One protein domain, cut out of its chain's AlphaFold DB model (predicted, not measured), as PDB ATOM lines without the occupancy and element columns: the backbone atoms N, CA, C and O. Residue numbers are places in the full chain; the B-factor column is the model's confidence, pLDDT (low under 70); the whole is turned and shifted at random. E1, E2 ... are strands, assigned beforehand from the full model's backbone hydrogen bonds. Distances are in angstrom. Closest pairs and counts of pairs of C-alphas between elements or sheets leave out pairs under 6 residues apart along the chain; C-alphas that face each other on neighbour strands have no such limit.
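Overview. This is residues 3 to 27 and 56 to 103 of the 103 residues of an uncharacterized protein of Nocardia fluminea (UniProt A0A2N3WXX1). Picture a strongly twisted wall of four antiparallel strands, E5, E6, E1 and E7 in that order, with a small two-strand pair, E2 and E3, and the short strand E4 over one face of it. E4 lies next to both E3 and E6, E2 comes close to the wall only at Thr 20, and the long link of residues 59 to 70 loops outward. The printed part has 73 residues with no named helix and seven named strands, E1 to E7 along the chain; the class is all strand, though strands hold only 31 of the 73 residues. The whole is compact, with a radius of gyration of the C-alphas of 12.1 A, and spans 36 by 29 by 20 A.

Arrangement. Start at E1, residues 10 to 14, an inner strand of the four-strand sheet. Beside it look for E7, residues 95 to 98, an edge strand antiparallel to E1 at 137 degrees, with N 13 and O 96 2.9 A apart. E6, residues 82 to 86, is E1's other neighbour, antiparallel at 156 degrees, with N 12 and O 84 2.8 A apart. E5, residues 75 to 79, is the other edge strand and forms a hairpin with E6, antiparallel at 170 degrees; N 77 and O 83 are 2.8 A apart. Next find E2, residues 20 to 25, and E3, residues 56 to 58, antiparallel neighbours at 145 degrees with N 57 and O 21 2.9 A apart. The closest C-alphas of E2 and E6 are those of Thr 20 and Ala 82, 6.4 A apart. E4, residues 71 to 73, pairs with no named strand. Its closest C-alphas to E3 are those of Phe 71 and Ile 56, 5.3 A apart, and to E6 those of Ile 73 and Ala 86, 4.7 A apart. E2 and E4 are near each other, while E1 and E4 are apart.

Along the chain. Find C-alpha 10 at (53.044, -108.352, 79.982); from there E1 runs 13.0 A to C-alpha 14. After a tight link, E2 runs 16.5 A from C-alpha 20 at (52.376, -101.183, 63.526). E3 and E4 have three residues each. E5 measures 11.2 A and E6 12.3 A. E7 has four residues and ends at C-alpha 98, at (59.920, -106.365, 78.805).

Size, cuts and confidence. The two C-alphas farthest apart are those of Gly 65 and Glu 102, at 36.4 A. Residues 28 to 55 are not printed, and C-alphas 27 and 56 are 17.0 A apart across this cut. The link from E3 to E4 is long, with 12 residues. Mean pLDDT of the printed part is 88.8; residues 64 to 65 and 67 are under 70.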
ATOM      1  N   VAL A   3      56.589 -97.801  83.803       90.56
ATOM      2  CA  VAL A   3      55.396 -98.642  83.683       90.56
ATOM      3  C   VAL A   3      55.802-100.090  83.923       90.56
ATOM      4  O   VAL A   3      56.726-100.591  83.283       90.56
ATOM      5  N   THR A   4      55.105-100.770  84.828       90.12
ATOM      6  CA  THR A   4      55.247-102.212  85.067       90.12
ATOM      7  C   THR A   4      53.959-102.927  84.675       90.12
ATOM      8  O   THR A   4      52.882-102.342  84.823       90.12
ATOM      9  N   PRO A   5      54.035-104.171  84.176       86.25
ATOM     10  CA  PRO A   5      52.841-104.933  83.842       86.25
ATOM     11  C   PRO A   5      51.998-105.227  85.090       86.25
ATOM     12  O   PRO A   5      52.524-105.488  86.175       86.25
ATOM     13  N   GLU A   6      50.677-105.196  84.932       88.56
ATOM     14  CA  GLU A   6      49.728-105.634  85.957       88.56
ATOM     15  C   GLU A   6      49.605-107.166  85.954       88.56
ATOM     16  O   GLU A   6      49.951-107.832  84.971       88.56
ATOM     17  N   ALA A   7      49.080-107.745  87.038       88.88
ATOM     18  CA  ALA A   7      48.896-109.190  87.149       88.88
ATOM     19  C   ALA A   7      48.085-109.753  85.963       88.88
ATOM     20  O   ALA A   7      46.966-109.319  85.691       88.88
ATOM     21  N   GLY A   8      48.653-110.742  85.266       89.56
ATOM     22  CA  GLY A   8      48.036-111.350  84.081       89.56
ATOM     23  C   GLY A   8      48.249-110.579  82.772       89.56
ATOM     24  O   GLY A   8      47.600-110.900  81.778       89.56
ATOM     25  N   THR A   9      49.143-109.586  82.758       94.69
ATOM     26  CA  THR A   9      49.584-108.873  81.551       94.69
ATOM     27  C   THR A   9      51.107-108.835  81.460       94.69
ATOM     28  O   THR A   9      51.800-109.071  82.447       94.69
ATOM     29  N   GLN A  10      51.626-108.548  80.270       96.81
ATOM     30  CA  GLN A  10      53.044-108.352  79.982       96.81
ATOM     31  C   GLN A  10      53.222-107.133  79.075       96.81
ATOM     32  O   GLN A  10      52.301-106.752  78.343       96.81
ATOM     33  N   ILE A  11      54.410-106.532  79.124       96.62
ATOM     34  CA  ILE A  11      54.814-105.482  78.190       96.62
ATOM     35  C   ILE A  11      55.529-106.151  77.018       96.62
ATOM     36  O   ILE A  11      56.475-106.907  77.219       96.62
ATOM     37  N   TRP A  12      55.098-105.844  75.800       96.88
ATOM     38  CA  TRP A  12      55.689-106.346  74.567       96.88
ATOM     39  C   TRP A  12      56.229-105.184  73.749       96.88
ATOM     40  O   TRP A  12      55.496-104.232  73.476       96.88
ATOM     41  N   ARG A  13      57.489-105.277  73.327       96.19
ATOM     42  CA  ARG A  13      58.115-104.347  72.383       96.19
ATOM     43  C   ARG A  13      58.360-105.042  71.056       96.19
ATOM     44  O   ARG A  13      58.950-106.119  71.035       96.19
ATOM     45  N   ARG A  14      57.958-104.407  69.959       95.31
ATOM     46  CA  ARG A  14      58.245-104.878  68.605       95.31
ATOM     47  C   ARG A  14      59.714-104.647  68.255       95.31
ATOM     48  O   ARG A  14      60.230-103.552  68.479       95.31
ATOM     49  N   THR A  15      60.382-105.659  67.708       95.69
ATOM     50  CA  THR A  15      61.837-105.649  67.454       95.69
ATOM     51  C   THR A  15      62.225-105.819  65.988       95.69
ATOM     52  O   THR A  15      63.350-105.498  65.625       95.69
ATOM     53  N   ASP A  16      61.308-106.273  65.134       93.50
ATOM     54  CA  ASP A  16      61.544-106.479  63.693       93.50
ATOM     55  C   ASP A  16      61.523-105.178  62.861       93.50
ATOM     56  O   ASP A  16      61.767-105.209  61.655       93.50
ATOM     57  N   GLY A  17      61.204-104.034  63.479       86.94
ATOM     58  CA  GLY A  17      61.073-102.740  62.801       86.94
ATOM     59  C   GLY A  17      59.861-102.629  61.869       86.94
ATOM     60  O   GLY A  17      59.763-101.668  61.108       86.94
ATOM     61  N   GLY A  18      58.938-103.592  61.903       88.75
ATOM     62  CA  GLY A  18      57.752-103.563  61.063       88.75
ATOM     63  C   GLY A  18      56.747-102.497  61.504       88.75
ATOM     64  O   GLY A  18      56.591-102.183  62.689       88.75
ATOM     65  N   TRP A  19      56.034-101.943  60.524       88.81
ATOM     66  CA  TRP A  19      55.019-100.925  60.767       88.81
ATOM     67  C   TRP A  19      53.869-101.492  61.598       88.81
ATOM     68  O   TRP A  19      53.301-102.532  61.258       88.81
ATOM     69  N   THR A  20      53.493-100.788  62.664       91.06
ATOM     70  CA  THR A  20      52.376-101.183  63.526       91.06
ATOM     71  C   THR A  20      51.316-100.100  63.513       91.06
ATOM     72  O   THR A  20      51.580 -98.971  63.917       91.06
ATOM     73  N   SER A  21      50.104-100.447  63.092       90.44
ATOM     74  CA  SER A  21      48.963 -99.543  63.244       90.44
ATOM     75  C   SER A  21      48.151 -99.902  64.472       90.44
ATOM     76  O   SER A  21      48.063-101.066  64.859       90.44
ATOM     77  N   GLN A  22      47.500 -98.899  65.047       89.31
ATOM     78  CA  GLN A  22      46.590 -99.059  66.168       89.31
ATOM     79  C   GLN A  22      45.177 -98.664  65.744       89.31
ATOM     80  O   GLN A  22      44.977 -97.630  65.108       89.31
ATOM     81  N   LYS A  23      44.188 -99.465  66.147       86.12
ATOM     82  CA  LYS A  23      42.771 -99.109  66.072       86.12
ATOM     83  C   LYS A  23      42.200 -99.100  67.478       86.12
ATOM     84  O   LYS A  23      42.341-100.069  68.224       86.12
ATOM     85  N   HIS A  24      41.561 -97.997  67.832       83.75
ATOM     86  CA  HIS A  24      40.762 -97.903  69.040       83.75
ATOM     87  C   HIS A  24      39.300 -97.787  68.632       83.75
ATOM     88  O   HIS A  24      38.956 -96.938  67.812       83.75
ATOM     89  N   GLN A  25      38.457 -98.643  69.196       78.50
ATOM     90  CA  GLN A  25      37.017 -98.582  69.012       78.50
ATOM     91  C   GLN A  25      36.377 -98.291  70.363       78.50
ATOM     92  O   GLN A  25      36.523 -99.071  71.305       78.50
ATOM     93  N   VAL A  26      35.649 -97.179  70.443       76.31
ATOM     94  CA  VAL A  26      34.825 -96.872  71.614       76.31
ATOM     95  C   VAL A  26      33.617 -97.806  71.604       76.31
ATOM     96  O   VAL A  26      33.069 -98.104  70.536       76.31
ATOM     97  N   ALA A  27      33.216 -98.287  72.782       74.62
ATOM     98  CA  ALA A  27      32.012 -99.096  72.913       74.62
ATOM     99  C   ALA A  27      30.808 -98.358  72.306       74.62
ATOM    100  O   ALA A  27      30.729 -97.131  72.386       74.62
ATOM    101  N   ILE A  56      46.147-103.778  67.792       92.94
ATOM    102  CA  ILE A  56      47.294-103.499  66.925       92.94
ATOM    103  C   ILE A  56      47.295-104.402  65.697       92.94
ATOM    104  O   ILE A  56      46.774-105.517  65.729       92.94
ATOM    105  N   TYR A  57      47.907-103.908  64.627       92.44
ATOM    106  CA  TYR A  57      47.942-104.543  63.315       92.44
ATOM    107  C   TYR A  57      49.351-104.536  62.755       92.44
ATOM    108  O   TYR A  57      50.066-103.542  62.896       92.44
ATOM    109  N   ASP A  58      49.705-105.612  62.059       90.75
ATOM    110  CA  ASP A  58      50.883-105.629  61.203       90.75
ATOM    111  C   ASP A  58      50.579-104.877  59.903       90.75
ATOM    112  O   ASP A  58      49.818-105.351  59.059       90.75
ATOM    113  N   GLY A  59      51.106-103.665  59.749       85.25
ATOM    114  CA  GLY A  59      50.726-102.804  58.632       85.25
ATOM    115  C   GLY A  59      49.420-102.054  58.897       85.25
ATOM    116  O   GLY A  59      49.250-101.461  59.959       85.25
ATOM    117  N   ASN A  60      48.519-102.017  57.914       82.44
ATOM    118  CA  ASN A  60      47.309-101.190  57.949       82.44
ATOM    119  C   ASN A  60      46.111-101.926  58.575       82.44
ATOM    120  O   ASN A  60      45.899-103.101  58.271       82.44
ATOM    121  N   PRO A  61      45.276-101.237  59.376       81.25
ATOM    122  CA  PRO A  61      44.054-101.827  59.895       81.25
ATOM    123  C   PRO A  61      43.041-102.054  58.755       81.25
ATOM    124  O   PRO A  61      42.981-101.257  57.809       81.25
ATOM    125  N   PRO A  62      42.221-103.116  58.826       77.31
ATOM    126  CA  PRO A  62      41.164-103.360  57.859       77.31
ATOM    127  C   PRO A  62      40.076-102.282  57.956       77.31
ATOM    128  O   PRO A  62      39.854-101.673  59.008       77.31
ATOM    129  N   LYS A  63      39.374-102.060  56.838       75.19
ATOM    130  CA  LYS A  63      38.204-101.169  56.795       75.19
ATOM    131  C   LYS A  63      37.087-101.714  57.682       75.19
ATOM    132  O   LYS A  63      36.980-102.926  57.878       75.19
ATOM    133  N   ASP A  64      36.225-100.828  58.166       69.56
ATOM    134  CA  ASP A  64      35.060-101.229  58.952       69.56
ATOM    135  C   ASP A  64      34.193-102.236  58.181       69.56
ATOM    136  O   ASP A  64      33.942-102.084  56.983       69.56
ATOM    137  N   GLY A  65      33.783-103.303  58.869       63.41
ATOM    138  CA  GLY A  65      33.006-104.403  58.288       63.41
ATOM    139  C   GLY A  65      33.822-105.503  57.596       63.41
ATOM    140  O   GLY A  65      33.229-106.474  57.131       63.41
ATOM    141  N   GLN A  66      35.154-105.402  57.533       71.19
ATOM    142  CA  GLN A  66      36.010-106.502  57.072       71.19
ATOM    143  C   GLN A  66      36.474-107.394  58.235       71.19
ATOM    144  O   GLN A  66      36.531-106.925  59.374       71.19
ATOM    145  N   PRO A  67      36.820-108.671  57.967       67.19
ATOM    146  CA  PRO A  67      37.421-109.546  58.966       67.19
ATOM    147  C   PRO A  67      38.657-108.894  59.589       67.19
ATOM    148  O   PRO A  67      39.557-108.435  58.885       67.19
ATOM    149  N   ASP A  68      38.668-108.847  60.915       74.50
ATOM    150  CA  ASP A  68      39.693-108.189  61.708       74.50
ATOM    151  C   ASP A  68      40.663-109.229  62.284       74.50
ATOM    152  O   ASP A  68      40.282-110.023  63.142       74.50
ATOM    153  N   ASN A  69      41.913-109.209  61.808       80.00
ATOM    154  CA  ASN A  69      43.015-110.043  62.311       80.00
ATOM    155  C   ASN A  69      43.939-109.276  63.276       80.00
ATOM    156  O   ASN A  69      45.082-109.679  63.496       80.00
ATOM    157  N   GLY A  70      43.479-108.140  63.800       86.62
ATOM    158  CA  GLY A  70      44.193-107.362  64.797       86.62
ATOM    159  C   GLY A  70      44.371-108.140  66.094       86.62
ATOM    160  O   GLY A  70      43.584-109.018  66.446       86.62
ATOM    161  N   PHE A  71      45.422-107.794  66.823       91.31
ATOM    162  CA  PHE A  71      45.712-108.380  68.120       91.31
ATOM    163  C   PHE A  71      45.204-107.466  69.237       91.31
ATOM    164  O   PHE A  71      45.535-106.278  69.266       91.31
ATOM    165  N   ASP A  72      44.396-108.019  70.144       92.06
ATOM    166  CA  ASP A  72      43.839-107.292  71.285       92.06
ATOM    167  C   ASP A  72      44.929-106.912  72.291       92.06
ATOM    168  O   ASP A  72      45.659-107.760  72.808       92.06
ATOM    169  N   ILE A  73      45.000-105.621  72.609       93.69
ATOM    170  CA  ILE A  73      45.905-105.077  73.617       93.69
ATOM    171  C   ILE A  73      45.112-104.418  74.737       93.69
ATOM    172  O   ILE A  73      44.031-103.864  74.542       93.69
ATOM    173  N   VAL A  74      45.683-104.447  75.936       92.00
ATOM    174  CA  VAL A  74      45.153-103.707  77.083       92.00
ATOM    175  C   VAL A  74      45.424-102.220  76.890       92.00
ATOM    176  O   VAL A  74      44.547-101.389  77.116       92.00
ATOM    177  N   ARG A  75      46.645-101.876  76.466       91.25
ATOM    178  CA  ARG A  75      47.082-100.484  76.336       91.25
ATOM    179  C   ARG A  75      48.276-100.341  75.396       91.25
ATOM    180  O   ARG A  75      49.170-101.177  75.413       91.25
ATOM    181  N   SER A  76      48.316 -99.252  74.633       92.25
ATOM    182  CA  SER A  76      49.496 -98.823  73.869       92.25
ATOM    183  C   SER A  76      50.354 -97.867  74.711       92.25
ATOM    184  O   SER A  76      49.809 -96.974  75.369       92.25
ATOM    185  N   LEU A  77      51.669 -98.090  74.745       92.88
ATOM    186  CA  LEU A  77      52.653 -97.294  75.493       92.88
ATOM    187  C   LEU A  77      53.526 -96.440  74.568       92.88
ATOM    188  O   LEU A  77      53.827 -95.294  74.904       92.88
ATOM    189  N   ASP A  78      53.910 -96.987  73.414       92.75
ATOM    190  CA  ASP A  78      54.630 -96.271  72.365       92.75
ATOM    191  C   ASP A  78      54.276 -96.820  70.979       92.75
ATOM    192  O   ASP A  78      53.872 -97.977  70.852       92.75
ATOM    193  N   ILE A  79      54.404 -95.983  69.949       86.06
ATOM    194  CA  ILE A  79      54.073 -96.339  68.560       86.06
ATOM    195  C   ILE A  79      55.328 -96.727  67.764       86.06
ATOM    196  O   ILE A  79      55.265 -97.620  66.923       86.06
ATOM    197  N   GLU A  80      56.475 -96.109  68.067       87.06
ATOM    198  CA  GLU A  80      57.743 -96.303  67.354       87.06
ATOM    199  C   GLU A  80      58.940 -96.294  68.336       87.06
ATOM    200  O   GLU A  80      59.362 -95.224  68.778       87.06
ATOM    201  N   PRO A  81      59.517 -97.463  68.686       89.38
ATOM    202  CA  PRO A  81      59.025 -98.804  68.359       89.38
ATOM    203  C   PRO A  81      57.668 -99.071  69.022       89.38
ATOM    204  O   PRO A  81      57.362 -98.498  70.065       89.38
ATOM    205  N   ALA A  82      56.858 -99.960  68.445       93.62
ATOM    206  CA  ALA A  82      55.571-100.302  69.042       93.62
ATOM    207  C   ALA A  82      55.780-101.006  70.391       93.62
ATOM    208  O   ALA A  82      56.407-102.067  70.453       93.62
ATOM    209  N   VAL A  83      55.246-100.424  71.466       95.50
ATOM    210  CA  VAL A  83      55.288-100.980  72.822       95.50
ATOM    211  C   VAL A  83      53.878-101.034  73.382       95.50
ATOM    212  O   VAL A  83      53.187-100.018  73.441       95.50
ATOM    213  N   VAL A  84      53.443-102.216  73.812       95.38
ATOM    214  CA  VAL A  84      52.064-102.464  74.249       95.38
ATOM    215  C   VAL A  84      52.012-103.292  75.526       95.38
ATOM    216  O   VAL A  84      52.920-104.061  75.819       95.38
ATOM    217  N   ILE A  85      50.916-103.168  76.267       95.69
ATOM    218  CA  ILE A  85      50.535-104.082  77.342       95.69
ATOM    219  C   ILE A  85      49.492-105.046  76.787       95.69
ATOM    220  O   ILE A  85      48.457-104.608  76.277       95.69
ATOM    221  N   ALA A  86      49.727-106.348  76.914       95.12
ATOM    222  CA  ALA A  86      48.789-107.381  76.487       95.12
ATOM    223  C   ALA A  86      48.832-108.610  77.399       95.12
ATOM    224  O   ALA A  86      49.777-108.796  78.158       95.12
ATOM    225  N   LYS A  87      47.800-109.458  77.328       94.88
ATOM    226  CA  LYS A  87      47.706-110.705  78.117       94.88
ATOM    227  C   LYS A  87      48.540-111.857  77.548       94.88
ATOM    228  O   LYS A  87      48.709-112.880  78.203       94.88
ATOM    229  N   SER A  88      48.979-111.727  76.303       95.25
ATOM    230  CA  SER A  88      49.783-112.713  75.591       95.25
ATOM    231  C   SER A  88      50.655-112.013  74.553       95.25
ATOM    232  O   SER A  88      50.449-110.836  74.248       95.25
ATOM    233  N   LYS A  89      51.639-112.740  74.018       94.88
ATOM    234  CA  LYS A  89      52.489-112.256  72.930       94.88
ATOM    235  C   LYS A  89      51.647-111.998  71.670       94.88
ATOM    236  O   LYS A  89      50.877-112.891  71.299       94.88
ATOM    237  N   PRO A  90      51.809-110.848  70.990       94.44
ATOM    238  CA  PRO A  90      51.193-110.634  69.686       94.44
ATOM    239  C   PRO A  90      51.573-111.734  68.683       94.44
ATOM    240  O   PRO A  90      52.691-112.247  68.689       94.44
ATOM    241  N   THR A  91      50.623-112.125  67.832       92.62
ATOM    242  CA  THR A  91      50.734-113.302  66.945       92.62
ATOM    243  C   THR A  91      51.462-113.040  65.625       92.62
ATOM    244  O   THR A  91      51.695-113.976  64.862       92.62
ATOM    245  N   PHE A  92      51.812-111.788  65.345       92.31
ATOM    246  CA  PHE A  92      52.507-111.341  64.139       92.31
ATOM    247  C   PHE A  92      53.806-110.630  64.509       92.31
ATOM    248  O   PHE A  92      53.924-110.134  65.626       92.31
ATOM    249  N   GLY A  93      54.740-110.514  63.564       92.06
ATOM    250  CA  GLY A  93      56.024-109.842  63.777       92.06
ATOM    251  C   GLY A  93      56.886-110.456  64.886       92.06
ATOM    252  O   GLY A  93      56.570-111.504  65.459       92.06
ATOM    253  N   GLU A  94      57.989-109.785  65.205       95.50
ATOM    254  CA  GLU A  94      58.861-110.165  66.320       95.50
ATOM    255  C   GLU A  94      58.679-109.236  67.518       95.50
ATOM    256  O   GLU A  94      58.745-108.010  67.399       95.50
ATOM    257  N   TRP A  95      58.459-109.850  68.681       96.50
ATOM    258  CA  TRP A  95      58.217-109.157  69.942       96.50
ATOM    259  C   TRP A  95      59.080-109.723  71.057       96.50
ATOM    260  O   TRP A  95      59.200-110.947  71.210       96.50
ATOM    261  N   GLU A  96      59.596-108.808  71.862       96.81
ATOM    262  CA  GLU A  96      60.340-109.051  73.086       96.81
ATOM    263  C   GLU A  96      59.468-108.702  74.296       96.81
ATOM    264  O   GLU A  96      58.793-107.669  74.307       96.81
ATOM    265  N   GLU A  97      59.480-109.570  75.307       97.00
ATOM    266  CA  GLU A  97      58.851-109.300  76.598       97.00
ATOM    267  C   GLU A  97      59.756-108.388  77.428       97.00
ATOM    268  O   GLU A  97      60.936-108.686  77.620       97.00
ATOM    269  N   LEU A  98      59.203-107.293  77.941       95.62
ATOM    270  CA  LEU A  98      59.920-106.365  78.805       95.62
ATOM    271  C   LEU A  98      59.409-106.465  80.251       95.62
ATOM    272  O   LEU A  98      58.196-106.470  80.475       95.62
ATOM    273  N   PRO A  99      60.308-106.468  81.254       93.44
ATOM    274  CA  PRO A  99      59.907-106.459  82.661       93.44
ATOM    275  C   PRO A  99      59.321-105.104  83.095       93.44
ATOM    276  O   PRO A  99      58.508-105.036  84.017       93.44
ATOM    277  N   SER A 100      59.730-104.019  82.437       93.81
ATOM    278  CA  SER A 100      59.238-102.660  82.644       93.81
ATOM    279  C   SER A 100      59.479-101.810  81.393       93.81
ATOM    280  O   SER A 100      60.274-102.168  80.523       93.81
ATOM    281  N   TRP A 101      58.787-100.677  81.302       93.38
ATOM    282  CA  TRP A 101      58.985 -99.682  80.251       93.38
ATOM    283  C   TRP A 101      59.211 -98.298  80.849       93.38
ATOM    284  O   TRP A 101      58.446 -97.858  81.710       93.38
ATOM    285  N   GLU A 102      60.237 -97.600  80.370       90.88
ATOM    286  CA  GLU A 102      60.512 -96.210  80.721       90.88
ATOM    287  C   GLU A 102      60.528 -95.356  79.461       90.88
ATOM    288  O   GLU A 102      61.206 -95.676  78.486       90.88
ATOM    289  N   LYS A 103      59.765 -94.264  79.513       72.50
ATOM    290  CA  LYS A 103      59.777 -93.182  78.536       72.50
ATOM    291  C   LYS A 103      60.247 -91.901  79.204       72.50
ATOM    292  O   LYS A 103      59.820 -91.673  80.374       72.50
TER     293      LYS A 103